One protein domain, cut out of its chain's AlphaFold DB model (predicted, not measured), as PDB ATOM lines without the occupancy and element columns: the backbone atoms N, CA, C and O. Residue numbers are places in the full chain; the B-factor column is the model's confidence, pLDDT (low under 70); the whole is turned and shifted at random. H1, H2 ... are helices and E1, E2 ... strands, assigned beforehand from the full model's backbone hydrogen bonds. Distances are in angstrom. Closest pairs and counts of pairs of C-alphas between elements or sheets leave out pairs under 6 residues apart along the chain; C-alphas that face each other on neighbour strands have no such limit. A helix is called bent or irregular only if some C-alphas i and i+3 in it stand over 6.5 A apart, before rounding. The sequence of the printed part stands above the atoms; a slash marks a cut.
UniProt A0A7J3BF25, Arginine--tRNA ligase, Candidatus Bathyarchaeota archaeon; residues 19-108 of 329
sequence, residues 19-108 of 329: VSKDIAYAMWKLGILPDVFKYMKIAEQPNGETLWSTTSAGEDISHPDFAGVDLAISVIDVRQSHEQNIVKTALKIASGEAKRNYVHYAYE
ATOM      1  N   VAL A  19       1.263 -15.606 -14.584       90.56
ATOM      2  CA  VAL A  19       1.599 -15.452 -13.164       90.56
ATOM      3  C   VAL A  19       3.051 -15.836 -12.853       90.56
ATOM      4  O   VAL A  19       3.673 -15.251 -11.978       90.56
ATOM      5  N   SER A  20       3.648 -16.771 -13.600       93.38
ATOM      6  CA  SER A  20       5.063 -17.136 -13.436       93.38
ATOM      7  C   SER A  20       6.006 -16.033 -13.886       93.38
ATOM      8  O   SER A  20       7.045 -15.826 -13.262       93.38
ATOM      9  N   LYS A  21       5.637 -15.309 -14.948       93.88
ATOM     10  CA  LYS A  21       6.377 -14.130 -15.404       93.88
ATOM     11  C   LYS A  21       6.251 -12.997 -14.388       93.88
ATOM     12  O   LYS A  21       7.260 -12.381 -14.066       93.88
ATOM     13  N   ASP A  22       5.059 -12.789 -13.827       94.00
ATOM     14  CA  ASP A  22       4.832 -11.775 -12.788       94.00
ATOM     15  C   ASP A  22       5.628 -12.074 -11.512       94.00
ATOM     16  O   ASP A  22       6.231 -11.169 -10.936       94.00
ATOM     17  N   ILE A  23       5.703 -13.349 -11.104       94.38
ATOM     18  CA  ILE A  23       6.553 -13.795  -9.990       94.38
ATOM     19  C   ILE A  23       8.021 -13.473 -10.279       94.38
ATOM     20  O   ILE A  23       8.666 -12.821  -9.462       94.38
ATOM     21  N   ALA A  24       8.548 -13.893 -11.434       94.19
ATOM     22  CA  ALA A  24       9.942 -13.641 -11.796       94.19
ATOM     23  C   ALA A  24      10.251 -12.135 -11.853       94.19
ATOM     24  O   ALA A  24      11.278 -11.693 -11.340       94.19
ATOM     25  N   TYR A  25       9.336 -11.335 -12.402       94.75
ATOM     26  CA  TYR A  25       9.498  -9.888 -12.474       94.75
ATOM     27  C   TYR A  25       9.474  -9.230 -11.089       94.75
ATOM     28  O   TYR A  25      10.305  -8.375 -10.796       94.75
ATOM     29  N   ALA A  26       8.585  -9.663 -10.192       94.12
ATOM     30  CA  ALA A  26       8.570  -9.179  -8.814       94.12
ATOM     31  C   ALA A  26       9.827  -9.602  -8.031       94.12
ATOM     32  O   ALA A  26      10.350  -8.822  -7.233       94.12
ATOM     33  N   MET A  27      10.349 -10.806  -8.284       93.50
ATOM     34  CA  MET A  27      11.616 -11.270  -7.712       93.50
ATOM     35  C   MET A  27      12.802 -10.428  -8.193       93.50
ATOM     36  O   MET A  27      13.671 -10.114  -7.384       93.50
ATOM     37  N   TRP A  28      12.836 -10.041  -9.471       94.38
ATOM     38  CA  TRP A  28      13.835  -9.109 -10.010       94.38
ATOM     39  C   TRP A  28      13.732  -7.729  -9.348       94.38
ATOM     40  O   TRP A  28      14.729  -7.243  -8.816       94.38
ATOM     41  N   LYS A  29      12.523  -7.147  -9.261       93.56
ATOM     42  CA  LYS A  29      12.306  -5.849  -8.590       93.56
ATOM     43  C   LYS A  29      12.886  -5.845  -7.179       93.56
ATOM     44  O   LYS A  29      13.579  -4.915  -6.808       93.56
ATOM     45  N   LEU A  30      12.643  -6.904  -6.410       92.75
ATOM     46  CA  LEU A  30      13.128  -7.034  -5.034       92.75
ATOM     47  C   LEU A  30      14.575  -7.544  -4.931       92.75
ATOM     48  O   LEU A  30      15.028  -7.859  -3.830       92.75
ATOM     49  N   GLY A  31      15.301  -7.709  -6.042       91.50
ATOM     50  CA  GLY A  31      16.691  -8.185  -6.061       91.50
ATOM     51  C   GLY A  31      16.860  -9.600  -5.505       91.50
ATOM     52  O   GLY A  31      17.842  -9.905  -4.831       91.50
ATOM     53  N   ILE A  32      15.844 -10.451  -5.647       91.56
ATOM     54  CA  ILE A  32      15.952 -11.897  -5.395       91.56
ATOM     55  C   ILE A  32      16.598 -12.573  -6.608       91.56
ATOM     56  O   ILE A  32      17.390 -13.498  -6.452       91.56
ATOM     57  N   LEU A  33      16.257 -12.100  -7.808       91.88
ATOM     58  CA  LEU A  33      16.931 -12.468  -9.047       91.88
ATOM     59  C   LEU A  33      17.925 -11.370  -9.444       91.88
ATOM     60  O   LEU A  33      17.666 -10.202  -9.145       91.88
ATOM     61  N   PRO A  34      19.041 -11.731 -10.104       92.44
ATOM     62  CA  PRO A  34      19.982 -10.750 -10.626       92.44
ATOM     63  C   PRO A  34      19.331  -9.906 -11.720       92.44
ATOM     64  O   PRO A  34      18.439 -10.380 -12.433       92.44
ATOM     65  N   ASP A  35      19.817  -8.679 -11.878       92.62
ATOM     66  CA  ASP A  35      19.478  -7.884 -13.046       92.62
ATOM     67  C   ASP A  35      20.172  -8.455 -14.286       92.62
ATOM     68  O   ASP A  35      21.381  -8.685 -14.301       92.62
ATOM     69  N   VAL A  36      19.371  -8.750 -15.305       92.81
ATOM     70  CA  VAL A  36      19.820  -9.329 -16.578       92.81
ATOM     71  C   VAL A  36      19.489  -8.429 -17.763       92.81
ATOM     72  O   VAL A  36      19.737  -8.805 -18.912       92.81
ATOM     73  N   PHE A  37      18.880  -7.273 -17.507       95.00
ATOM     74  CA  PHE A  37      18.503  -6.335 -18.546       95.00
ATOM     75  C   PHE A  37      19.672  -5.421 -18.907       95.00
ATOM     76  O   PHE A  37      20.583  -5.186 -18.123       95.00
ATOM     77  N   LYS A  38      19.621  -4.902 -20.132       95.81
ATOM     78  CA  LYS A  38      20.473  -3.809 -20.599       95.81
ATOM     79  C   LYS A  38      19.606  -2.590 -20.798       95.81
ATOM     80  O   LYS A  38      18.444  -2.735 -21.182       95.81
ATOM     81  N   TYR A  39      20.174  -1.407 -20.612       97.25
ATOM     82  CA  TYR A  39      19.411  -0.165 -20.622       97.25
ATOM     83  C   TYR A  39      19.950   0.842 -21.630       97.25
ATOM     84  O   TYR A  39      21.141   0.869 -21.947       97.25
ATOM     85  N   MET A  40      19.046   1.675 -22.138       96.56
ATOM     86  CA  MET A  40      19.358   2.831 -22.969       96.56
ATOM     87  C   MET A  40      18.499   4.029 -22.568       96.56
ATOM     88  O   MET A  40      17.356   3.871 -22.130       96.56
ATOM     89  N   LYS A  41      19.040   5.230 -22.763       96.06
ATOM     90  CA  LYS A  41      18.301   6.488 -22.612       96.06
ATOM     91  C   LYS A  41      17.334   6.651 -23.777       96.06
ATOM     92  O   LYS A  41      17.723   6.426 -24.925       96.06
ATOM     93  N   ILE A  42      16.095   7.047 -23.492       95.50
ATOM     94  CA  ILE A  42      15.073   7.268 -24.527       95.50
ATOM     95  C   ILE A  42      14.576   8.713 -24.597       95.50
ATOM     96  O   ILE A  42      14.254   9.174 -25.689       95.50
ATOM     97  N   ALA A  43      14.536   9.441 -23.478       96.19
ATOM     98  CA  ALA A  43      14.122  10.844 -23.444       96.19
ATOM     99  C   ALA A  43      14.591  11.529 -22.154       96.19
ATOM    100  O   ALA A  43      14.939  10.859 -21.189       96.19
ATOM    101  N   GLU A  44      14.544  12.857 -22.123       96.25
ATOM    102  CA  GLU A  44      14.555  13.633 -20.879       96.25
ATOM    103  C   GLU A  44      13.108  13.930 -20.482       96.25
ATOM    104  O   GLU A  44      12.301  14.354 -21.317       96.25
ATOM    105  N   GLN A  45      12.758  13.666 -19.227       92.19
ATOM    106  CA  GLN A  45      11.412  13.895 -18.712       92.19
ATOM    107  C   GLN A  45      11.212  15.372 -18.339       92.19
ATOM    108  O   GLN A  45      12.179  16.088 -18.074       92.19
ATOM    109  N   PRO A  46       9.956  15.848 -18.234       85.81
ATOM    110  CA  PRO A  46       9.669  17.225 -17.827       85.81
ATOM    111  C   PRO A  46      10.234  17.626 -16.454       85.81
ATOM    112  O   PRO A  46      10.444  18.809 -16.203       85.81
ATOM    113  N   ASN A  47      10.488  16.659 -15.565       84.62
ATOM    114  CA  ASN A  47      11.122  16.886 -14.262       84.62
ATOM    115  C   ASN A  47      12.664  16.977 -14.336       84.62
ATOM    116  O   ASN A  47      13.302  17.167 -13.304       84.62
ATOM    117  N   GLY A  48      13.256  16.856 -15.529       90.94
ATOM    118  CA  GLY A  48      14.702  16.874 -15.757       90.94
ATOM    119  C   GLY A  48      15.405  15.537 -15.508       90.94
ATOM    120  O   GLY A  48      16.632  15.499 -15.525       90.94
ATOM    121  N   GLU A  49      14.659  14.462 -15.246       93.31
ATOM    122  CA  GLU A  49      15.224  13.121 -15.107       93.31
ATOM    123  C   GLU A  49      15.242  12.386 -16.447       93.31
ATOM    124  O   GLU A  49      14.261  12.377 -17.193       93.31
ATOM    125  N   THR A  50      16.320  11.659 -16.713       96.38
ATOM    126  CA  THR A  50      16.412  10.812 -17.898       96.38
ATOM    127  C   THR A  50      15.439   9.634 -17.810       96.38
ATOM    128  O   THR A  50      15.444   8.868 -16.846       96.38
ATOM    129  N   LEU A  51      14.637   9.444 -18.856       96.12
ATOM    130  CA  LEU A  51      13.812   8.262 -19.065       96.12
ATOM    131  C   LEU A  51      14.643   7.152 -19.713       96.12
ATOM    132  O   LEU A  51      15.261   7.342 -20.768       96.12
ATOM    133  N   TRP A  52      14.599   5.973 -19.103       96.06
ATOM    134  CA  TRP A  52      15.327   4.785 -19.534       96.06
ATOM    135  C   TRP A  52      14.379   3.703 -20.039       96.06
ATOM    136  O   TRP A  52      13.224   3.619 -19.623       96.06
ATOM    137  N   SER A  53      14.884   2.849 -20.923       96.31
ATOM    138  CA  SER A  53      14.180   1.657 -21.392       96.31
ATOM    139  C   SER A  53      15.132   0.473 -21.493       96.31
ATOM    140  O   SER A  53      16.332   0.645 -21.716       96.31
ATOM    141  N   THR A  54      14.592  -0.736 -21.345       95.94
ATOM    142  CA  THR A  54      15.338  -1.967 -21.607       95.94
ATOM    143  C   THR A  54      15.640  -2.084 -23.100       95.94
ATOM    144  O   THR A  54      14.766  -1.824 -23.928       95.94
ATOM    145  N   THR A  55      16.834  -2.542 -23.460       95.69
ATOM    146  CA  THR A  55      17.261  -2.721 -24.850       95.69
ATOM    147  C   THR A  55      17.873  -4.099 -25.079       95.69
ATOM    148  O   THR A  55      18.495  -4.687 -24.199       95.69
ATOM    149  N   SER A  56      17.707  -4.625 -26.291       93.62
ATOM    150  CA  SER A  56      18.464  -5.784 -26.781       93.62
ATOM    151  C   SER A  56      19.745  -5.379 -27.524       93.62
ATOM    152  O   SER A  56      20.593  -6.231 -27.795       93.62
ATOM    153  N   ALA A  57      19.896  -4.092 -27.848       84.94
ATOM    154  CA  ALA A  57      21.000  -3.527 -28.612       84.94
ATOM    155  C   ALA A  57      21.827  -2.568 -27.749       84.94
ATOM    156  O   ALA A  57      21.298  -1.584 -27.235       84.94
ATOM    157  N   GLY A  58      23.133  -2.832 -27.644       85.25
ATOM    158  CA  GLY A  58      24.040  -2.030 -26.818       85.25
ATOM    159  C   GLY A  58      23.658  -2.015 -25.334       85.25
ATOM    160  O   GLY A  58      22.712  -2.673 -24.907       85.25
ATOM    161  N   GLU A  59      24.436  -1.293 -24.540       93.50
ATOM    162  CA  GLU A  59      24.162  -1.029 -23.129       93.50
ATOM    163  C   GLU A  59      24.811   0.308 -22.780       93.50
ATOM    164  O   GLU A  59      26.005   0.497 -23.030       93.50
ATOM    165  N   ASP A  60      24.030   1.244 -22.249       93.31
ATOM    166  CA  ASP A  60      24.576   2.456 -21.650       93.31
ATOM    167  C   ASP A  60      24.812   2.196 -20.162       93.31
ATOM    168  O   ASP A  60      23.902   2.318 -19.348       93.31
ATOM    169  N   ILE A  61      26.058   1.854 -19.819       93.00
ATOM    170  CA  ILE A  61      26.501   1.539 -18.451       93.00
ATOM    171  C   ILE A  61      26.359   2.709 -17.462       93.00
ATOM    172  O   ILE A  61      26.644   2.545 -16.279       93.00
ATOM    173  N   SER A  62      25.964   3.903 -17.923       94.50
ATOM    174  CA  SER A  62      25.668   5.043 -17.054       94.50
ATOM    175  C   SER A  62      24.272   4.960 -16.421       94.50
ATOM    176  O   SER A  62      23.840   5.935 -15.801       94.50
ATOM    177  N   HIS A  63      23.528   3.877 -16.648       93.69
ATOM    178  CA  HIS A  63      22.197   3.698 -16.088       93.69
ATOM    179  C   HIS A  63      22.237   3.542 -14.557       93.69
ATOM    180  O   HIS A  63      23.208   3.008 -14.016       93.69
ATOM    181  N   PRO A  64      21.207   4.014 -13.831       93.50
ATOM    182  CA  PRO A  64      21.075   3.723 -12.406       93.50
ATOM    183  C   PRO A  64      20.733   2.240 -12.191       93.50
ATOM    184  O   PRO A  64      20.297   1.557 -13.115       93.50
ATOM    185  N   ASP A  65      20.896   1.743 -10.966       91.88
ATOM    186  CA  ASP A  65      20.383   0.416 -10.612       91.88
ATOM    187  C   ASP A  65      18.845   0.449 -10.573       91.88
ATOM    188  O   ASP A  65      18.252   1.308  -9.914       91.88
ATOM    189  N   PHE A  66      18.204  -0.455 -11.314       93.06
ATOM    190  CA  PHE A  66      16.744  -0.555 -11.408       93.06
ATOM    191  C   PHE A  66      16.169  -1.732 -10.617       93.06
ATOM    192  O   PHE A  66      14.955  -1.781 -10.387       93.06
ATOM    193  N   ALA A  67      17.009  -2.688 -10.222       91.56
ATOM    194  CA  ALA A  67      16.611  -3.850  -9.443       91.56
ATOM    195  C   ALA A  67      16.858  -3.609  -7.944       91.56
ATOM    196  O   ALA A  67      17.374  -2.580  -7.523       91.56
ATOM    197  N   GLY A  68      16.469  -4.572  -7.107       90.06
ATOM    198  CA  GLY A  68      16.834  -4.551  -5.687       90.06
ATOM    199  C   GLY A  68      16.163  -3.470  -4.839       90.06
ATOM    200  O   GLY A  68      16.732  -3.074  -3.826       90.06
ATOM    201  N   VAL A  69      14.960  -3.015  -5.201       91.88
ATOM    202  CA  VAL A  69      14.247  -1.991  -4.424       91.88
ATOM    203  C   VAL A  69      13.804  -2.508  -3.055       91.88
ATOM    204  O   VAL A  69      13.386  -3.662  -2.907       91.88
ATOM    205  N   ASP A  70      13.806  -1.617  -2.063       90.19
ATOM    206  CA  ASP A  70      13.307  -1.921  -0.721       90.19
ATOM    207  C   ASP A  70      11.793  -2.118  -0.691       90.19
ATOM    208  O   ASP A  70      11.305  -2.855   0.158       90.19
ATOM    209  N   LEU A  71      11.040  -1.468  -1.583       92.31
ATOM    210  CA  LEU A  71       9.581  -1.525  -1.653       92.31
ATOM    211  C   LEU A  71       9.112  -1.469  -3.109       92.31
ATOM    212  O   LEU A  71       9.376  -0.510  -3.826       92.31
ATOM    213  N   ALA A  72       8.366  -2.487  -3.527       93.69
ATOM    214  CA  ALA A  72       7.720  -2.558  -4.828       93.69
ATOM    215  C   ALA A  72       6.206  -2.369  -4.665       93.69
ATOM    216  O   ALA A  72       5.529  -3.225  -4.095       93.69
ATOM    217  N   ILE A  73       5.668  -1.266  -5.187       95.31
ATOM    218  CA  ILE A  73       4.225  -0.991  -5.216       95.31
ATOM    219  C   ILE A  73       3.727  -1.185  -6.647       95.31
ATOM    220  O   ILE A  73       4.164  -0.502  -7.571       95.31
ATOM    221  N   SER A  74       2.802  -2.118  -6.831       94.75
ATOM    222  CA  SER A  74       2.128  -2.383  -8.099       94.75
ATOM    223  C   SER A  74       0.718  -1.798  -8.049       94.75
ATOM    224  O   SER A  74      -0.139  -2.325  -7.341       94.75
ATOM    225  N   VAL A  75       0.485  -0.717  -8.796       96.38
ATOM    226  CA  VAL A  75      -0.826  -0.060  -8.943       96.38
ATOM    227  C   VAL A  75      -1.596  -0.754 -10.066       96.38
ATOM    228  O   VAL A  75      -1.264  -0.583 -11.237       96.38
ATOM    229  N   ILE A  76      -2.557  -1.611  -9.721       95.12
ATOM    230  CA  ILE A  76      -3.236  -2.499 -10.684       95.12
ATOM    231  C   ILE A  76      -4.713  -2.632 -10.305       95.12
ATOM    232  O   ILE A  76      -5.020  -2.792  -9.126       95.12
ATOM    233  N   ASP A  77      -5.599  -2.638 -11.303       94.50
ATOM    234  CA  ASP A  77      -7.040  -2.892 -11.160       94.50
ATOM    235  C   ASP A  77      -7.330  -4.066 -10.202       94.50
ATOM    236  O   ASP A  77      -6.694  -5.129 -10.258       94.50
ATOM    237  N   VAL A  78      -8.305  -3.870  -9.313       95.06
ATOM    238  CA  VAL A  78      -8.731  -4.835  -8.287       95.06
ATOM    239  C   VAL A  78      -9.079  -6.216  -8.852       95.06
ATOM    240  O   VAL A  78      -8.918  -7.225  -8.163       95.06
ATOM    241  N   ARG A  79      -9.480  -6.312 -10.122       93.75
ATOM    242  CA  ARG A  79      -9.796  -7.577 -10.803       93.75
ATOM    243  C   ARG A  79      -8.598  -8.521 -10.914       93.75
ATOM    244  O   ARG A  79      -8.816  -9.717 -11.041       93.75
ATOM    245  N   GLN A  80      -7.368  -8.008 -10.822       94.00
ATOM    246  CA  GLN A  80      -6.125  -8.796 -10.834       94.00
ATOM    247  C   GLN A  80      -5.652  -9.198  -9.422       94.00
ATOM    248  O   GLN A  80      -4.524  -9.656  -9.232       94.00
ATOM    249  N   SER A  81      -6.473  -8.993  -8.384       94.25
ATOM    250  CA  SER A  81      -6.068  -9.251  -6.993       94.25
ATOM    251  C   SER A  81      -5.690 -10.709  -6.731       94.25
ATOM    252  O   SER A  81      -4.842 -10.978  -5.878       94.25
ATOM    253  N   HIS A  82      -6.302 -11.668  -7.431       92.19
ATOM    254  CA  HIS A  82      -5.996 -13.085  -7.233       92.19
ATOM    255  C   HIS A  82      -4.566 -13.412  -7.683       92.19
ATOM    256  O   HIS A  82      -3.783 -13.973  -6.914       92.19
ATOM    257  N   GLU A  83      -4.199 -12.969  -8.880       92.62
ATOM    258  CA  GLU A  83      -2.877 -13.103  -9.482       92.62
ATOM    259  C   GLU A  83      -1.818 -12.422  -8.608       92.62
ATOM    260  O   GLU A  83      -0.785 -13.011  -8.286       92.62
ATOM    261  N   GLN A  84      -2.108 -11.215  -8.120       94.38
ATOM    262  CA  GLN A  84      -1.203 -10.492  -7.226       94.38
ATOM    263  C   GLN A  84      -1.025 -11.186  -5.866       94.38
ATOM    264  O   GLN A  84       0.063 -11.147  -5.284       94.38
ATOM    265  N   ASN A  85      -2.051 -11.872  -5.356       92.19
ATOM    266  CA  ASN A  85      -1.931 -12.689  -4.146       92.19
ATOM    267  C   ASN A  85      -1.066 -13.938  -4.367       92.19
ATOM    268  O   ASN A  85      -0.319 -14.325  -3.461       92.19
ATOM    269  N   ILE A  86      -1.110 -14.538  -5.561       92.50
ATOM    270  CA  ILE A  86      -0.201 -15.629  -5.936       92.50
ATOM    271  C   ILE A  86       1.244 -15.117  -5.960       92.50
ATOM    272  O   ILE A  86       2.105 -15.735  -5.336       92.50
ATOM    273  N   VAL A  87       1.504 -13.954  -6.573       92.88
ATOM    274  CA  VAL A  87       2.837 -13.318  -6.579       92.88
ATOM    275  C   VAL A  87       3.347 -13.094  -5.153       92.88
ATOM    276  O   VAL A  87       4.430 -13.561  -4.804       92.88
ATOM    277  N   LYS A  88       2.541 -12.466  -4.283       91.06
ATOM    278  CA  LYS A  88       2.890 -12.260  -2.863       91.06
ATOM    279  C   LYS A  88       3.205 -13.571  -2.142       91.06
ATOM    280  O   LYS A  88       4.112 -13.615  -1.313       91.06
ATOM    281  N   THR A  89       2.453 -14.630  -2.426       90.31
ATOM    282  CA  THR A  89       2.654 -15.945  -1.801       90.31
ATOM    283  C   THR A  89       3.946 -16.596  -2.290       90.31
ATOM    284  O   THR A  89       4.729 -17.072  -1.472       90.31
ATOM    285  N   ALA A  90       4.222 -16.549  -3.594       90.69
ATOM    286  CA  ALA A  90       5.459 -17.067  -4.174       90.69
ATOM    287  C   ALA A  90       6.701 -16.343  -3.631       90.69
ATOM    288  O   ALA A  90       7.676 -16.995  -3.266       90.69
ATOM    289  N   LEU A  91       6.644 -15.014  -3.489       90.06
ATOM    290  CA  LEU A  91       7.726 -14.225  -2.886       90.06
ATOM    291  C   LEU A  91       8.002 -14.647  -1.438       90.06
ATOM    292  O   LEU A  91       9.153 -14.871  -1.071       90.06
ATOM    293  N   LYS A  92       6.953 -14.839  -0.624       87.19
ATOM    294  CA  LYS A  92       7.100 -15.336   0.758       87.19
ATOM    295  C   LYS A  92       7.794 -16.697   0.818       87.19
ATOM    296  O   LYS A  92       8.578 -16.930   1.732       87.19
ATOM    297  N   ILE A  93       7.513 -17.584  -0.138       88.19
ATOM    298  CA  ILE A  93       8.162 -18.898  -0.230       88.19
ATOM    299  C   ILE A  93       9.631 -18.745  -0.648       88.19
ATOM    300  O   ILE A  93      10.499 -19.376  -0.051       88.19
ATOM    301  N   ALA A  94       9.918 -17.904  -1.643       85.25
ATOM    302  CA  ALA A  94      11.252 -17.773  -2.228       85.25
ATOM    303  C   ALA A  94      12.265 -17.048  -1.326       85.25
ATOM    304  O   ALA A  94      13.438 -17.412  -1.315       85.25
ATOM    305  N   SER A  95      11.842 -16.022  -0.580       81.19
ATOM    306  CA  SER A  95      12.742 -15.175   0.224       81.19
ATOM    307  C   SER A  95      12.493 -15.223   1.734       81.19
ATOM    308  O   SER A  95      13.127 -14.481   2.486       81.19
ATOM    309  N   GLY A  96      11.550 -16.046   2.199       73.06
ATOM    310  CA  GLY A  96      11.100 -16.030   3.591       73.06
ATOM    311  C   GLY A  96      10.462 -14.691   3.990       73.06
ATOM    312  O   GLY A  96       9.950 -13.943   3.153       73.06
ATOM    313  N   GLU A  97      10.491 -14.359   5.285       61.69
ATOM    314  CA  GLU A  97       9.927 -13.098   5.799       61.69
ATOM    315  C   GLU A  97      10.762 -11.849   5.462       61.69
ATOM    316  O   GLU A  97      10.270 -10.735   5.622       61.69
ATOM    317  N   ALA A  98      11.992 -12.017   4.965       54.34
ATOM    318  CA  ALA A  98      12.974 -10.943   4.822       54.34
ATOM    319  C   ALA A  98      12.672  -9.927   3.699       54.34
ATOM    320  O   ALA A  98      13.258  -8.849   3.699       54.34
ATOM    321  N   LYS A  99      11.762 -10.228   2.757       60.25
ATOM    322  CA  LYS A  99      11.379  -9.322   1.650       60.25
ATOM    323  C   LYS A  99       9.856  -9.241   1.464       60.25
ATOM    324  O   LYS A  99       9.315  -9.577   0.416       60.25
ATOM    325  N   ARG A 100       9.135  -8.794   2.503       63.06
ATOM    326  CA  ARG A 100       7.662  -8.602   2.490       63.06
ATOM    327  C   ARG A 100       7.177  -7.353   1.745       63.06
ATOM    328  O   ARG A 100       5.982  -7.068   1.750       63.06
ATOM    329  N   ASN A 101       8.061  -6.632   1.073       84.88
ATOM    330  CA  ASN A 101       7.771  -5.287   0.597       84.88
ATOM    331  C   ASN A 101       7.256  -5.287  -0.851       84.88
ATOM    332  O   ASN A 101       7.674  -4.478  -1.669       84.88
ATOM    333  N   TYR A 102       6.351  -6.216  -1.173       91.94
ATOM    334  CA  TYR A 102       5.582  -6.190  -2.416       91.94
ATOM    335  C   TYR A 102       4.126  -5.849  -2.107       91.94
ATOM    336  O   TYR A 102       3.387  -6.647  -1.517       91.94
ATOM    337  N   VAL A 103       3.703  -4.662  -2.522       93.50
ATOM    338  CA  VAL A 103       2.358  -4.146  -2.304       93.50
ATOM    339  C   VAL A 103       1.597  -4.165  -3.619       93.50
ATOM    340  O   VAL A 103       2.066  -3.674  -4.636       93.50
ATOM    341  N   HIS A 104       0.387  -4.714  -3.581       95.12
ATOM    342  CA  HIS A 104      -0.594  -4.504  -4.641       95.12
ATOM    343  C   HIS A 104      -1.503  -3.382  -4.169       95.12
ATOM    344  O   HIS A 104      -2.276  -3.582  -3.231       95.12
ATOM    345  N   TYR A 105      -1.340  -2.210  -4.771       96.00
ATOM    346  CA  TYR A 105      -2.228  -1.077  -4.584       96.00
ATOM    347  C   TYR A 105      -3.389  -1.240  -5.565       96.00
ATOM    348  O   TYR A 105      -3.302  -0.867  -6.737       96.00
ATOM    349  N   ALA A 106      -4.427  -1.932  -5.100       96.06
ATOM    350  CA  ALA A 106      -5.613  -2.210  -5.892       96.06
ATOM    351  C   ALA A 106      -6.455  -0.945  -6.050       96.06
ATOM    352  O   ALA A 106      -6.647  -0.236  -5.064       96.06
ATOM    353  N   TYR A 107      -6.972  -0.690  -7.250       95.62
ATOM    354  CA  TYR A 107      -7.959   0.364  -7.479       95.62
ATOM    355  C   TYR A 107      -9.205  -0.184  -8.181       95.62
ATOM    356  O   TYR A 107      -9.121  -1.111  -8.992       95.62
ATOM    357  N   GLU A 108     -10.358   0.378  -7.845       95.06
ATOM    358  CA  GLU A 108     -11.637   0.107  -8.489       95.06
ATOM    359  C   GLU A 108     -11.785   0.841  -9.820       95.06
ATOM    360  O   GLU A 108     -11.062   1.771 -10.168       95.06
TER     361      GLU A 108
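AT A GLANCE: This is residues 19 to 108 of the 329 residues of the protein "Arginine--tRNA ligase" of Candidatus Bathyarchaeota archaeon (UniProt A0A7J3BF25). Two lobes stand side by side with open space between them: a larger one, where the long helix H2 packs on E4 of the two-strand sheet E3 E4 and H1 packs on H2, and a smaller one made by the hairpin E1 E2, joined to the larger by the links before E1 and after E2. The printed part has 90 residues, with two named helices and four named strands in the order H1 E1 E2 E3 H2 E4. The sheet E1 E2 is antiparallel, the sheet E3 E4 parallel, and the class is mixed, helices and strands. The whole is only just loose, close to compact, with a radius of gyration of the C-alphas of 14.9 A and spans of 35 by 30 by 22 A.

HOW THE PARTS SIT: H1, residues 19 to 29, touches H2, residues 78 to 99, and H2 touches H1 with its residues 83 to 91 alone. Their closest C-alphas are those of Ile 23 and Val 87, 5.1 A apart, and their lines stand at a steep tilt of 52 degrees, the same way. E1, residues 38 to 44, and E2, residues 50 to 55, form a hairpin with 146 degrees between their directions; N 40 and O 53 are 2.9 A apart, within hydrogen-bond range, as are N 51 and O 43 at 2.7 A. E3, residues 72 to 77, and E4, residues 102 to 107, are parallel neighbours at 25 degrees, with N 74 and O 103 within hydrogen-bond range at 2.8 A. E3, H2 and E4 form a strand-helix-strand unit, two parallel neighbour strands with a helix between them in the chain, and its crossover is right-handed. The closest C-alphas of H2 and E4 are those of Val 78 and Ala 106, 4.7 A apart. E2 is apart from H1, E3, H2 and E4, and E1 is apart from E3, H2 and E4. Every O i to N i+4 pair of H1 is within hydrogen-bond range, and in H2 13 of 18 are.

IN THESE COORDINATES: H1 begins at C-alpha 19, (1.599, -15.452, -13.164), and is 15.1 A long. E1 measures 18.4 A, E2 15.2 A and E3 16.1 A. H2 measures 22.9 A; it is irregular, with C-alphas 94 and 97 9.4 A apart, and has a kink of 81 degrees near residue 93. E4 measures 15.9 A and ends at C-alpha 107, (-7.959, 0.364, -7.479).

THE WHOLE: The two C-alphas farthest apart, those of Pro 46 and Ile 93, are 40.2 A apart. The printed part has no cut. The link from E2 to E3, residues 56 to 71, is long. The mean pLDDT of the printed part is 91.1, and residues 97 to 100 are under 70.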